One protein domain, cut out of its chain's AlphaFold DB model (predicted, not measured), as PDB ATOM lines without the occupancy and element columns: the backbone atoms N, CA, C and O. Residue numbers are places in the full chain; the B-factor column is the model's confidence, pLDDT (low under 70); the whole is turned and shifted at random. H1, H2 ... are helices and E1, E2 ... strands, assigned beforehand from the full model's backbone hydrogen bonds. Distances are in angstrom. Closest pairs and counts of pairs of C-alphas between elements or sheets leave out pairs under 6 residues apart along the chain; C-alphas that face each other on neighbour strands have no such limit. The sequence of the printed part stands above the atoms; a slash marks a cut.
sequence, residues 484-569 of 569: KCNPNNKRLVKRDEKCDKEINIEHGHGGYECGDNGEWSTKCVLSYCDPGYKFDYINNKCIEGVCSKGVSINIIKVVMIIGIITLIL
ATOM      1  N   LYS A 484     -55.416  70.335  13.195       98.00
ATOM      2  CA  LYS A 484     -56.649  69.689  13.653       98.00
ATOM      3  C   LYS A 484     -56.549  68.168  13.615       98.00
ATOM      4  O   LYS A 484     -55.596  67.611  13.081       98.00
ATOM      5  N   CYS A 485     -57.551  67.503  14.169       97.81
ATOM      6  CA  CYS A 485     -57.679  66.051  14.178       97.81
ATOM      7  C   CYS A 485     -59.143  65.638  14.398       97.81
ATOM      8  O   CYS A 485     -59.977  66.463  14.774       97.81
ATOM      9  N   ASN A 486     -59.458  64.358  14.178       96.75
ATOM     10  CA  ASN A 486     -60.762  63.795  14.516       96.75
ATOM     11  C   ASN A 486     -60.814  63.412  16.012       96.75
ATOM     12  O   ASN A 486     -60.166  62.433  16.399       96.75
ATOM     13  N   PRO A 487     -61.604  64.105  16.856       95.75
ATOM     14  CA  PRO A 487     -61.672  63.816  18.289       95.75
ATOM     15  C   PRO A 487     -62.224  62.419  18.603       95.75
ATOM     16  O   PRO A 487     -61.909  61.884  19.667       95.75
ATOM     17  N   ASN A 488     -62.975  61.808  17.681       93.19
ATOM     18  CA  ASN A 488     -63.539  60.466  17.837       93.19
ATOM     19  C   ASN A 488     -62.531  59.349  17.512       93.19
ATOM     20  O   ASN A 488     -62.780  58.184  17.819       93.19
ATOM     21  N   ASN A 489     -61.377  59.678  16.921       93.62
ATOM     22  CA  ASN A 489     -60.310  58.723  16.650       93.62
ATOM     23  C   ASN A 489     -59.098  58.986  17.548       93.62
ATOM     24  O   ASN A 489     -58.165  59.696  17.184       93.62
ATOM     25  N   LYS A 490     -59.085  58.351  18.723       91.81
ATOM     26  CA  LYS A 490     -57.959  58.441  19.668       91.81
ATOM     27  C   LYS A 490     -56.759  57.559  19.299       91.81
ATOM     28  O   LYS A 490     -55.750  57.602  19.996       91.81
ATOM     29  N   ARG A 491     -56.862  56.732  18.250       93.38
ATOM     30  CA  ARG A 491     -55.753  55.891  17.769       93.38
ATOM     31  C   ARG A 491     -54.815  56.669  16.854       93.38
ATOM     32  O   ARG A 491     -53.607  56.463  16.915       93.38
ATOM     33  N   LEU A 492     -55.357  57.567  16.033       96.31
ATOM     34  CA  LEU A 492     -54.559  58.439  15.181       96.31
ATOM     35  C   LEU A 492     -53.876  59.521  16.026       96.31
ATOM     36  O   LEU A 492     -54.528  60.290  16.731       96.31
ATOM     37  N   VAL A 493     -52.552  59.596  15.925       95.75
ATOM     38  CA  VAL A 493     -51.730  60.557  16.670       95.75
ATOM     39  C   VAL A 493     -50.768  61.285  15.747       95.75
ATOM     40  O   VAL A 493     -50.273  60.731  14.759       95.75
ATOM     41  N   LYS A 494     -50.432  62.524  16.105       96.88
ATOM     42  CA  LYS A 494     -49.404  63.290  15.402       96.88
ATOM     43  C   LYS A 494     -48.024  62.874  15.899       96.88
ATOM     44  O   LYS A 494     -47.554  63.363  16.926       96.88
ATOM     45  N   ARG A 495     -47.384  61.949  15.177       94.31
ATOM     46  CA  ARG A 495     -46.036  61.443  15.493       94.31
ATOM     47  C   ARG A 495     -44.994  62.569  15.464       94.31
ATOM     48  O   ARG A 495     -44.850  63.272  14.453       94.31
ATOM     49  N   ASP A 496     -44.252  62.704  16.558       93.56
ATOM     50  CA  ASP A 496     -43.234  63.738  16.763       93.56
ATOM     51  C   ASP A 496     -42.128  63.202  17.686       93.56
ATOM     52  O   ASP A 496     -42.413  62.716  18.778       93.56
ATOM     53  N   GLU A 497     -40.866  63.346  17.271       91.75
ATOM     54  CA  GLU A 497     -39.679  62.904  18.023       91.75
ATOM     55  C   GLU A 497     -39.557  63.571  19.404       91.75
ATOM     56  O   GLU A 497     -38.853  63.088  20.293       91.75
ATOM     57  N   LYS A 498     -40.236  64.706  19.620       94.12
ATOM     58  CA  LYS A 498     -40.334  65.322  20.949       94.12
ATOM     59  C   LYS A 498     -41.051  64.410  21.939       94.12
ATOM     60  O   LYS A 498     -40.627  64.351  23.091       94.12
ATOM     61  N   CYS A 499     -42.072  63.681  21.489       95.94
ATOM     62  CA  CYS A 499     -42.794  62.748  22.341       95.94
ATOM     63  C   CYS A 499     -41.959  61.523  22.702       95.94
ATOM     64  O   CYS A 499     -42.116  61.009  23.804       95.94
ATOM     65  N   ASP A 500     -41.013  61.098  21.862       93.19
ATOM     66  CA  ASP A 500     -40.143  59.950  22.166       93.19
ATOM     67  C   ASP A 500     -39.330  60.160  23.452       93.19
ATOM     68  O   ASP A 500     -39.002  59.208  24.151       93.19
ATOM     69  N   LYS A 501     -39.041  61.417  23.814       89.75
ATOM     70  CA  LYS A 501     -38.349  61.761  25.069       89.75
ATOM     71  C   LYS A 501     -39.253  61.689  26.299       89.75
ATOM     72  O   LYS A 501     -38.747  61.536  27.408       89.75
ATOM     73  N   GLU A 502     -40.560  61.850  26.115       94.38
ATOM     74  CA  GLU A 502     -41.562  61.784  27.184       94.38
ATOM     75  C   GLU A 502     -42.087  60.358  27.383       94.38
ATOM     76  O   GLU A 502     -42.441  59.969  28.499       94.38
ATOM     77  N   ILE A 503     -42.094  59.551  26.318       92.75
ATOM     78  CA  ILE A 503     -42.454  58.137  26.368       92.75
ATOM     79  C   ILE A 503     -41.321  57.343  27.024       92.75
ATOM     80  O   ILE A 503     -40.386  56.873  26.390       92.75
ATOM     81  N   ASN A 504     -41.431  57.150  28.337       89.81
ATOM     82  CA  ASN A 504     -40.515  56.319  29.120       89.81
ATOM     83  C   ASN A 504     -40.872  54.817  29.028       89.81
ATOM     84  O   ASN A 504     -41.017  54.139  30.046       89.81
ATOM     85  N   ILE A 505     -41.086  54.314  27.809       93.75
ATOM     86  CA  ILE A 505     -41.411  52.909  27.525       93.75
ATOM     87  C   ILE A 505     -40.325  52.357  26.610       93.75
ATOM     88  O   ILE A 505     -40.077  52.897  25.536       93.75
ATOM     89  N   GLU A 506     -39.678  51.270  27.030       92.75
ATOM     90  CA  GLU A 506     -38.645  50.614  26.227       92.75
ATOM     91  C   GLU A 506     -39.211  50.207  24.860       92.75
ATOM     92  O   GLU A 506     -40.301  49.636  24.777       92.75
ATOM     93  N   HIS A 507     -38.473  50.521  23.792       94.56
ATOM     94  CA  HIS A 507     -38.882  50.327  22.396       94.56
ATOM     95  C   HIS A 507     -40.099  51.138  21.936       94.56
ATOM     96  O   HIS A 507     -40.547  50.936  20.806       94.56
ATOM     97  N   GLY A 508     -40.641  52.020  22.779       95.00
ATOM     98  CA  GLY A 508     -41.828  52.816  22.501       95.00
ATOM     99  C   GLY A 508     -41.511  54.181  21.903       95.00
ATOM    100  O   GLY A 508     -40.565  54.845  22.310       95.00
ATOM    101  N   HIS A 509     -42.350  54.606  20.961       94.94
ATOM    102  CA  HIS A 509     -42.276  55.904  20.290       94.94
ATOM    103  C   HIS A 509     -43.623  56.609  20.356       94.94
ATOM    104  O   HIS A 509     -44.675  55.962  20.326       94.94
ATOM    105  N   GLY A 510     -43.598  57.932  20.454       94.44
ATOM    106  CA  GLY A 510     -44.754  58.726  20.833       94.44
ATOM    107  C   GLY A 510     -45.369  59.580  19.729       94.44
ATOM    108  O   GLY A 510     -44.827  59.787  18.643       94.44
ATOM    109  N   GLY A 511     -46.532  60.126  20.049       96.06
ATOM    110  CA  GLY A 511     -47.175  61.189  19.290       96.06
ATOM    111  C   GLY A 511     -48.175  61.947  20.150       96.06
ATOM    112  O   GLY A 511     -48.554  61.485  21.227       96.06
ATOM    113  N   TYR A 512     -48.598  63.111  19.676       97.31
ATOM    114  CA  TYR A 512     -49.619  63.898  20.357       97.31
ATOM    115  C   TYR A 512     -51.006  63.303  20.117       97.31
ATOM    116  O   TYR A 512     -51.391  63.080  18.964       97.31
ATOM    117  N   GLU A 513     -51.759  63.062  21.192       96.25
ATOM    118  CA  GLU A 513     -53.148  62.608  21.074       96.25
ATOM    119  C   GLU A 513     -54.065  63.735  20.582       96.25
ATOM    120  O   GLU A 513     -53.823  64.922  20.839       96.25
ATOM    121  N   CYS A 514     -55.146  63.361  19.899       97.62
ATOM    122  CA  CYS A 514     -56.182  64.303  19.505       97.62
ATOM    123  C   CYS A 514     -57.007  64.758  20.718       97.62
ATOM    124  O   CYS A 514     -57.613  63.931  21.414       97.62
ATOM    125  N   GLY A 515     -57.059  66.069  20.955       97.12
ATOM    126  CA  GLY A 515     -57.905  66.667  21.982       97.12
ATOM    127  C   GLY A 515     -59.388  66.569  21.629       97.12
ATOM    128  O   GLY A 515     -59.767  66.471  20.464       97.12
ATOM    129  N   ASP A 516     -60.254  66.616  22.640       96.50
ATOM    130  CA  ASP A 516     -61.715  66.566  22.446       96.50
ATOM    131  C   ASP A 516     -62.262  67.797  21.703       96.50
ATOM    132  O   ASP A 516     -63.359  67.766  21.156       96.50
ATOM    133  N   ASN A 517     -61.473  68.873  21.632       96.50
ATOM    134  CA  ASN A 517     -61.755  70.062  20.830       96.50
ATOM    135  C   ASN A 517     -61.445  69.888  19.327       96.50
ATOM    136  O   ASN A 517     -61.649  70.831  18.566       96.50
ATOM    137  N   GLY A 518     -60.939  68.725  18.899       97.06
ATOM    138  CA  GLY A 518     -60.563  68.468  17.504       97.06
ATOM    139  C   GLY A 518     -59.246  69.124  17.079       97.06
ATOM    140  O   GLY A 518     -59.003  69.304  15.886       97.06
ATOM    141  N   GLU A 519     -58.391  69.484  18.037       97.94
ATOM    142  CA  GLU A 519     -57.032  69.976  17.801       97.94
ATOM    143  C   GLU A 519     -56.007  69.035  18.433       97.94
ATOM    144  O   GLU A 519     -56.286  68.358  19.428       97.94
ATOM    145  N   TRP A 520     -54.799  68.981  17.867       97.88
ATOM    146  CA  TRP A 520     -53.724  68.202  18.477       97.88
ATOM    147  C   TRP A 520     -53.401  68.748  19.865       97.88
ATOM    148  O   TRP A 520     -53.088  69.928  20.026       97.88
ATOM    149  N   SER A 521     -53.457  67.878  20.871       96.25
ATOM    150  CA  SER A 521     -53.075  68.250  22.229       96.25
ATOM    151  C   SER A 521     -51.552  68.365  22.363       96.25
ATOM    152  O   SER A 521     -50.792  68.031  21.457       96.25
ATOM    153  N   THR A 522     -51.079  68.804  23.528       94.94
ATOM    154  CA  THR A 522     -49.652  68.737  23.885       94.94
ATOM    155  C   THR A 522     -49.293  67.464  24.647       94.94
ATOM    156  O   THR A 522     -48.161  67.334  25.101       94.94
ATOM    157  N   LYS A 523     -50.242  66.543  24.852       96.12
ATOM    158  CA  LYS A 523     -50.023  65.337  25.650       96.12
ATOM    159  C   LYS A 523     -49.503  64.216  24.756       96.12
ATOM    160  O   LYS A 523     -50.174  63.794  23.814       96.12
ATOM    161  N   CYS A 524     -48.315  63.725  25.083       96.50
ATOM    162  CA  CYS A 524     -47.699  62.604  24.395       96.50
ATOM    163  C   CYS A 524     -48.277  61.263  24.869       96.50
ATOM    164  O   CYS A 524     -48.428  61.016  26.068       96.50
ATOM    165  N   VAL A 525     -48.575  60.385  23.914       95.75
ATOM    166  CA  VAL A 525     -49.010  59.000  24.137       95.75
ATOM    167  C   VAL A 525     -48.179  58.041  23.291       95.75
ATOM    168  O   VAL A 525     -47.614  58.437  22.270       95.75
ATOM    169  N   LEU A 526     -48.084  56.780  23.720       95.25
ATOM    170  CA  LEU A 526     -47.416  55.731  22.950       95.25
ATOM    171  C   LEU A 526     -48.170  55.516  21.628       95.25
ATOM    172  O   LEU A 526     -49.394  55.404  21.615       95.25
ATOM    173  N   SER A 527     -47.430  55.479  20.522       93.50
ATOM    174  CA  SER A 527     -47.972  55.382  19.165       93.50
ATOM    175  C   SER A 527     -47.558  54.099  18.460       93.50
ATOM    176  O   SER A 527     -48.376  53.465  17.800       93.50
ATOM    177  N   TYR A 528     -46.278  53.735  18.543       93.31
ATOM    178  CA  TYR A 528     -45.738  52.561  17.865       93.31
ATOM    179  C   TYR A 528     -44.485  52.050  18.572       93.31
ATOM    180  O   TYR A 528     -43.935  52.715  19.451       93.31
ATOM    181  N   CYS A 529     -44.029  50.866  18.164       93.62
ATOM    182  CA  CYS A 529     -42.848  50.225  18.728       93.62
ATOM    183  C   CYS A 529     -41.739  50.008  17.688       93.62
ATOM    184  O   CYS A 529     -41.966  50.032  16.471       93.62
ATOM    185  N   ASP A 530     -40.522  49.768  18.172       91.38
ATOM    186  CA  ASP A 530     -39.386  49.370  17.342       91.38
ATOM    187  C   ASP A 530     -39.645  48.079  16.546       91.38
ATOM    188  O   ASP A 530     -40.453  47.232  16.946       91.38
ATOM    189  N   PRO A 531     -38.922  47.858  15.429       86.88
ATOM    190  CA  PRO A 531     -39.037  46.625  14.666       86.88
ATOM    191  C   PRO A 531     -38.717  45.416  15.549       86.88
ATOM    192  O   PRO A 531     -37.687  45.373  16.215       86.88
ATOM    193  N   GLY A 532     -39.592  44.413  15.521       86.06
ATOM    194  CA  GLY A 532     -39.490  43.237  16.389       86.06
ATOM    195  C   GLY A 532     -40.484  43.249  17.547       86.06
ATOM    196  O   GLY A 532     -40.852  42.174  18.021       86.06
ATOM    197  N   TYR A 533     -40.993  44.424  17.915       91.38
ATOM    198  CA  TYR A 533     -41.981  44.615  18.969       91.38
ATOM    199  C   TYR A 533     -43.360  44.919  18.387       91.38
ATOM    200  O   TYR A 533     -43.494  45.324  17.232       91.38
ATOM    201  N   LYS A 534     -44.394  44.689  19.192       91.12
ATOM    202  CA  LYS A 534     -45.788  44.996  18.882       91.12
ATOM    203  C   LYS A 534     -46.316  45.990  19.900       91.12
ATOM    204  O   LYS A 534     -46.005  45.871  21.084       91.12
ATOM    205  N   PHE A 535     -47.126  46.936  19.442       93.00
ATOM    206  CA  PHE A 535     -47.789  47.875  20.332       93.00
ATOM    207  C   PHE A 535     -49.038  47.234  20.935       93.00
ATOM    208  O   PHE A 535     -50.070  47.118  20.279       93.00
ATOM    209  N   ASP A 536     -48.935  46.807  22.188       92.56
ATOM    210  CA  ASP A 536     -50.078  46.397  22.991       92.56
ATOM    211  C   ASP A 536     -50.758  47.649  23.547       92.56
ATOM    212  O   ASP A 536     -50.355  48.200  24.574       92.56
ATOM    213  N   TYR A 537     -51.764  48.121  22.814       90.12
ATOM    214  CA  TYR A 537     -52.486  49.340  23.156       90.12
ATOM    215  C   TYR A 537     -53.250  49.224  24.475       90.12
ATOM    216  O   TYR A 537     -53.297  50.187  25.234       90.12
ATOM    217  N   ILE A 538     -53.831  48.055  24.770       89.69
ATOM    218  CA  ILE A 538     -54.669  47.851  25.962       89.69
ATOM    219  C   ILE A 538     -53.830  48.025  27.224       89.69
ATOM    220  O   ILE A 538     -54.214  48.748  28.140       89.69
ATOM    221  N   ASN A 539     -52.649  47.408  27.242       91.75
ATOM    222  CA  ASN A 539     -51.713  47.524  28.355       91.75
ATOM    223  C   ASN A 539     -50.731  48.700  28.204       91.75
ATOM    224  O   ASN A 539     -49.840  48.858  29.039       91.75
ATOM    225  N   ASN A 540     -50.868  49.491  27.135       92.44
ATOM    226  CA  ASN A 540     -50.020  50.623  26.778       92.44
ATOM    227  C   ASN A 540     -48.509  50.317  26.871       92.44
ATOM    228  O   ASN A 540     -47.762  51.018  27.554       92.44
ATOM    229  N   LYS A 541     -48.055  49.237  26.221       94.81
ATOM    230  CA  LYS A 541     -46.656  48.772  26.270       94.81
ATOM    231  C   LYS A 541     -46.187  48.182  24.940       94.81
ATOM    232  O   LYS A 541     -46.989  47.746  24.115       94.81
ATOM    233  N   CYS A 542     -44.874  48.105  24.754       94.81
ATOM    234  CA  CYS A 542     -44.271  47.354  23.658       94.81
ATOM    235  C   CYS A 542     -43.978  45.920  24.105       94.81
ATOM    236  O   CYS A 542     -43.230  45.700  25.056       94.81
ATOM    237  N   ILE A 543     -44.565  44.936  23.422       93.06
ATOM    238  CA  ILE A 543     -44.328  43.512  23.692       93.06
ATOM    239  C   ILE A 543     -43.458  42.896  22.606       93.06
ATOM    240  O   ILE A 543     -43.570  43.239  21.429       93.06
ATOM    241  N   GLU A 544     -42.586  41.965  22.979       89.69
ATOM    242  CA  GLU A 544     -41.766  41.263  22.000       89.69
ATOM    243  C   GLU A 544     -42.648  40.404  21.085       89.69
ATOM    244  O   GLU A 544     -43.426  39.557  21.530       89.69
ATOM    245  N   GLY A 545     -42.521  40.592  19.773       83.50
ATOM    246  CA  GLY A 545     -43.251  39.777  18.824       83.50
ATOM    247  C   GLY A 545     -42.617  38.394  18.707       83.50
ATOM    248  O   GLY A 545     -41.615  38.209  18.015       83.50
ATOM    249  N   VAL A 546     -43.252  37.391  19.317       82.19
ATOM    250  CA  VAL A 546     -42.822  35.978  19.265       82.19
ATOM    251  C   VAL A 546     -42.607  35.501  17.821       82.19
ATOM    252  O   VAL A 546     -41.672  34.759  17.524       82.19
ATOM    253  N   CYS A 547     -43.444  35.976  16.897       78.44
ATOM    254  CA  CYS A 547     -43.342  35.678  15.472       78.44
ATOM    255  C   CYS A 547     -42.441  36.617  14.659       78.44
ATOM    256  O   CYS A 547     -42.272  36.391  13.458       78.44
ATOM    257  N   SER A 548     -41.867  37.650  15.268       67.75
ATOM    258  CA  SER A 548     -40.994  38.628  14.608       67.75
ATOM    259  C   SER A 548     -39.557  38.128  14.492       67.75
ATOM    260  O   SER A 548     -38.853  38.464  13.540       67.75
ATOM    261  N   LYS A 549     -39.128  37.266  15.421       54.41
ATOM    262  CA  LYS A 549     -37.852  36.559  15.332       54.41
ATOM    263  C   LYS A 549     -37.960  35.506  14.231       54.41
ATOM    264  O   LYS A 549     -38.724  34.547  14.332       54.41
ATOM    265  N   GLY A 550     -37.189  35.671  13.156       43.41
ATOM    266  CA  GLY A 550     -36.888  34.553  12.264       43.41
ATOM    267  C   GLY A 550     -36.397  33.362  13.095       43.41
ATOM    268  O   GLY A 550     -35.819  33.560  14.165       43.41
ATOM    269  N   VAL A 551     -36.656  32.133  12.638       33.19
ATOM    270  CA  VAL A 551     -36.155  30.914  13.297       33.19
ATOM    271  C   VAL A 551     -34.696  31.141  13.692       33.19
ATOM    272  O   VAL A 551     -33.874  31.460  12.835       33.19
ATOM    273  N   SER A 552     -34.407  31.051  14.994       29.72
ATOM    274  CA  SER A 552     -33.097  31.379  15.556       29.72
ATOM    275  C   SER A 552     -31.971  30.748  14.734       29.72
ATOM    276  O   SER A 552     -31.923  29.527  14.566       29.72
ATOM    277  N   ILE A 553     -31.037  31.579  14.261       34.41
ATOM    278  CA  ILE A 553     -29.823  31.168  13.534       34.41
ATOM    279  C   ILE A 553     -29.017  30.127  14.342       34.41
ATOM    280  O   ILE A 553     -28.278  29.330  13.762       34.41
ATOM    281  N   ASN A 554     -29.211  30.048  15.665       31.34
ATOM    282  CA  ASN A 554     -28.586  29.022  16.500       31.34
ATOM    283  C   ASN A 554     -29.068  27.598  16.172       31.34
ATOM    284  O   ASN A 554     -28.269  26.672  16.270       31.34
ATOM    285  N   ILE A 555     -30.307  27.401  15.702       34.28
ATOM    286  CA  ILE A 555     -30.793  26.072  15.279       34.28
ATOM    287  C   ILE A 555     -30.113  25.644  13.967       34.28
ATOM    288  O   ILE A 555     -29.732  24.486  13.819       34.28
ATOM    289  N   ILE A 556     -29.860  26.585  13.050       34.25
ATOM    290  CA  ILE A 556     -29.140  26.318  11.792       34.25
ATOM    291  C   ILE A 556     -27.663  26.001  12.067       34.25
ATOM    292  O   ILE A 556     -27.107  25.089  11.455       34.25
ATOM    293  N   LYS A 557     -27.031  26.685  13.033       30.92
ATOM    294  CA  LYS A 557     -25.657  26.373  13.460       30.92
ATOM    295  C   LYS A 557     -25.543  24.983  14.087       30.92
ATOM    296  O   LYS A 557     -24.610  24.265  13.752       30.92
ATOM    297  N   VAL A 558     -26.488  24.571  14.936       41.84
ATOM    298  CA  VAL A 558     -26.465  23.234  15.562       41.84
ATOM    299  C   VAL A 558     -26.673  22.123  14.527       41.84
ATOM    300  O   VAL A 558     -25.956  21.129  14.560       41.84
ATOM    301  N   VAL A 559     -27.572  22.306  13.553       42.41
ATOM    302  CA  VAL A 559     -27.793  21.314  12.481       42.41
ATOM    303  C   VAL A 559     -26.603  21.240  11.514       42.41
ATOM    304  O   VAL A 559     -26.227  20.140  11.118       42.41
ATOM    305  N   MET A 560     -25.949  22.363  11.187       37.34
ATOM    306  CA  MET A 560     -24.706  22.335  10.400       37.34
ATOM    307  C   MET A 560     -23.545  21.689  11.160       37.34
ATOM    308  O   MET A 560     -22.789  20.935  10.561       37.34
ATOM    309  N   ILE A 561     -23.403  21.941  12.466       44.91
ATOM    310  CA  ILE A 561     -22.341  21.329  13.279       44.91
ATOM    311  C   ILE A 561     -22.556  19.816  13.392       44.91
ATOM    312  O   ILE A 561     -21.607  19.064  13.198       44.91
ATOM    313  N   ILE A 562     -23.789  19.355  13.622       49.59
ATOM    314  CA  ILE A 562     -24.100  17.918  13.644       49.59
ATOM    315  C   ILE A 562     -23.859  17.299  12.262       49.59
ATOM    316  O   ILE A 562     -23.206  16.265  12.185       49.59
ATOM    317  N   GLY A 563     -24.289  17.963  11.181       37.25
ATOM    318  CA  GLY A 563     -24.063  17.510   9.806       37.25
ATOM    319  C   GLY A 563     -22.581  17.390   9.435       37.25
ATOM    320  O   GLY A 563     -22.193  16.409   8.806       37.25
ATOM    321  N   ILE A 564     -21.746  18.338   9.875       51.88
ATOM    322  CA  ILE A 564     -20.289  18.315   9.679       51.88
ATOM    323  C   ILE A 564     -19.634  17.222  10.538       51.88
ATOM    324  O   ILE A 564     -18.737  16.540  10.055       51.88
ATOM    325  N   ILE A 565     -20.101  16.986  11.768       51.84
ATOM    326  CA  ILE A 565     -19.576  15.914  12.632       51.84
ATOM    327  C   ILE A 565     -19.893  14.524  12.053       51.84
ATOM    328  O   ILE A 565     -19.019  13.665  12.066       51.84
ATOM    329  N   THR A 566     -21.076  14.309  11.467       47.00
ATOM    330  CA  THR A 566     -21.410  13.058  10.746       47.00
ATOM    331  C   THR A 566     -20.722  12.894   9.388       47.00
ATOM    332  O   THR A 566     -20.820  11.827   8.800       47.00
ATOM    333  N   LEU A 567     -20.079  13.940   8.862       43.19
ATOM    334  CA  LEU A 567     -19.279  13.878   7.631       43.19
ATOM    335  C   LEU A 567     -17.782  13.671   7.915       43.19
ATOM    336  O   LEU A 567     -17.025  13.367   6.996       43.19
ATOM    337  N   ILE A 568     -17.359  13.883   9.166       53.25
ATOM    338  CA  ILE A 568     -15.977  13.722   9.643       53.25
ATOM    339  C   ILE A 568     -15.782  12.378  10.376       53.25
ATOM    340  O   ILE A 568     -14.659  11.875  10.405       53.25
ATOM    341  N   LEU A 569     -16.845  11.803  10.948       40.69
ATOM    342  CA  LEU A 569     -16.908  10.410  11.419       40.69
ATOM    343  C   LEU A 569     -17.294   9.476  10.272       40.69
ATOM    344  O   LEU A 569     -16.735   8.358  10.235       40.69
TER     345      LEU A 569
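Overview. This is residues 484 to 569 of the 569 residues of an uncharacterized protein of Entamoeba dispar (strain ATCC PRA-260 / SAW760) (UniProt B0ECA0). Two strand hairpins, E1 with E2 and E3 with E4, follow each other end to end in a small body, and a long straight helix, H2, sticks out from it with residues 551 to 569 as an arm that makes much of the length. The short helix H1 packs on the first hairpin, and residues 494 to 495 of the opening stretch pair with residues 511 to 512 of E1. The printed part has 86 residues, with two named helices and four named strands in the order H1, E1, E2, E3, E4, H2; both two-stranded sheets, E1 - E2 and E3 - E4, are antiparallel, and the class is mixed. The whole is extended, with a radius of gyration of the C-alphas of 21.1 A and spans of 75 by 23 by 19 A.

Arrangement. E1, residues 508 to 514, and E2, residues 520 to 529, form an antiparallel hairpin at 146 degrees, with N 511 and O 525 3.0 A apart, within hydrogen-bond range. E2 bends by 90 degrees at residue 523. For H1, residues 497 to 500, and E1, the closest C-alphas are those of Cys 499 and Gly 510, 4.7 A. E3, residues 533 to 536, and E4, residues 541 to 544, form the second antiparallel hairpin, at 141 degrees, with N 534 and O 543 2.8 A apart, within hydrogen-bond range. The closest C-alphas of E2 and E3 are those of Tyr 528 and Phe 535, 5.7 A. H2, residues 553 to 568, is apart from H1, E1, E2 and E3; every O i to N i+4 pair in it is within hydrogen-bond range, and H1 is too short for such a pair.

Along the chain. H1 begins at C-alpha 497 (-39.679, 62.904, 18.023). E1 is 18.6 A long, E2 21.0 A and H2 22.6 A. H2 ends at C-alpha 568 (-15.977, 13.722, 9.643).

Size, cuts and confidence. The C-alphas farthest apart are those of Asn 517 and Leu 569, 75.2 A. The printed part has no cut, and no link is long. Residues 548 to 569 have pLDDT under 70.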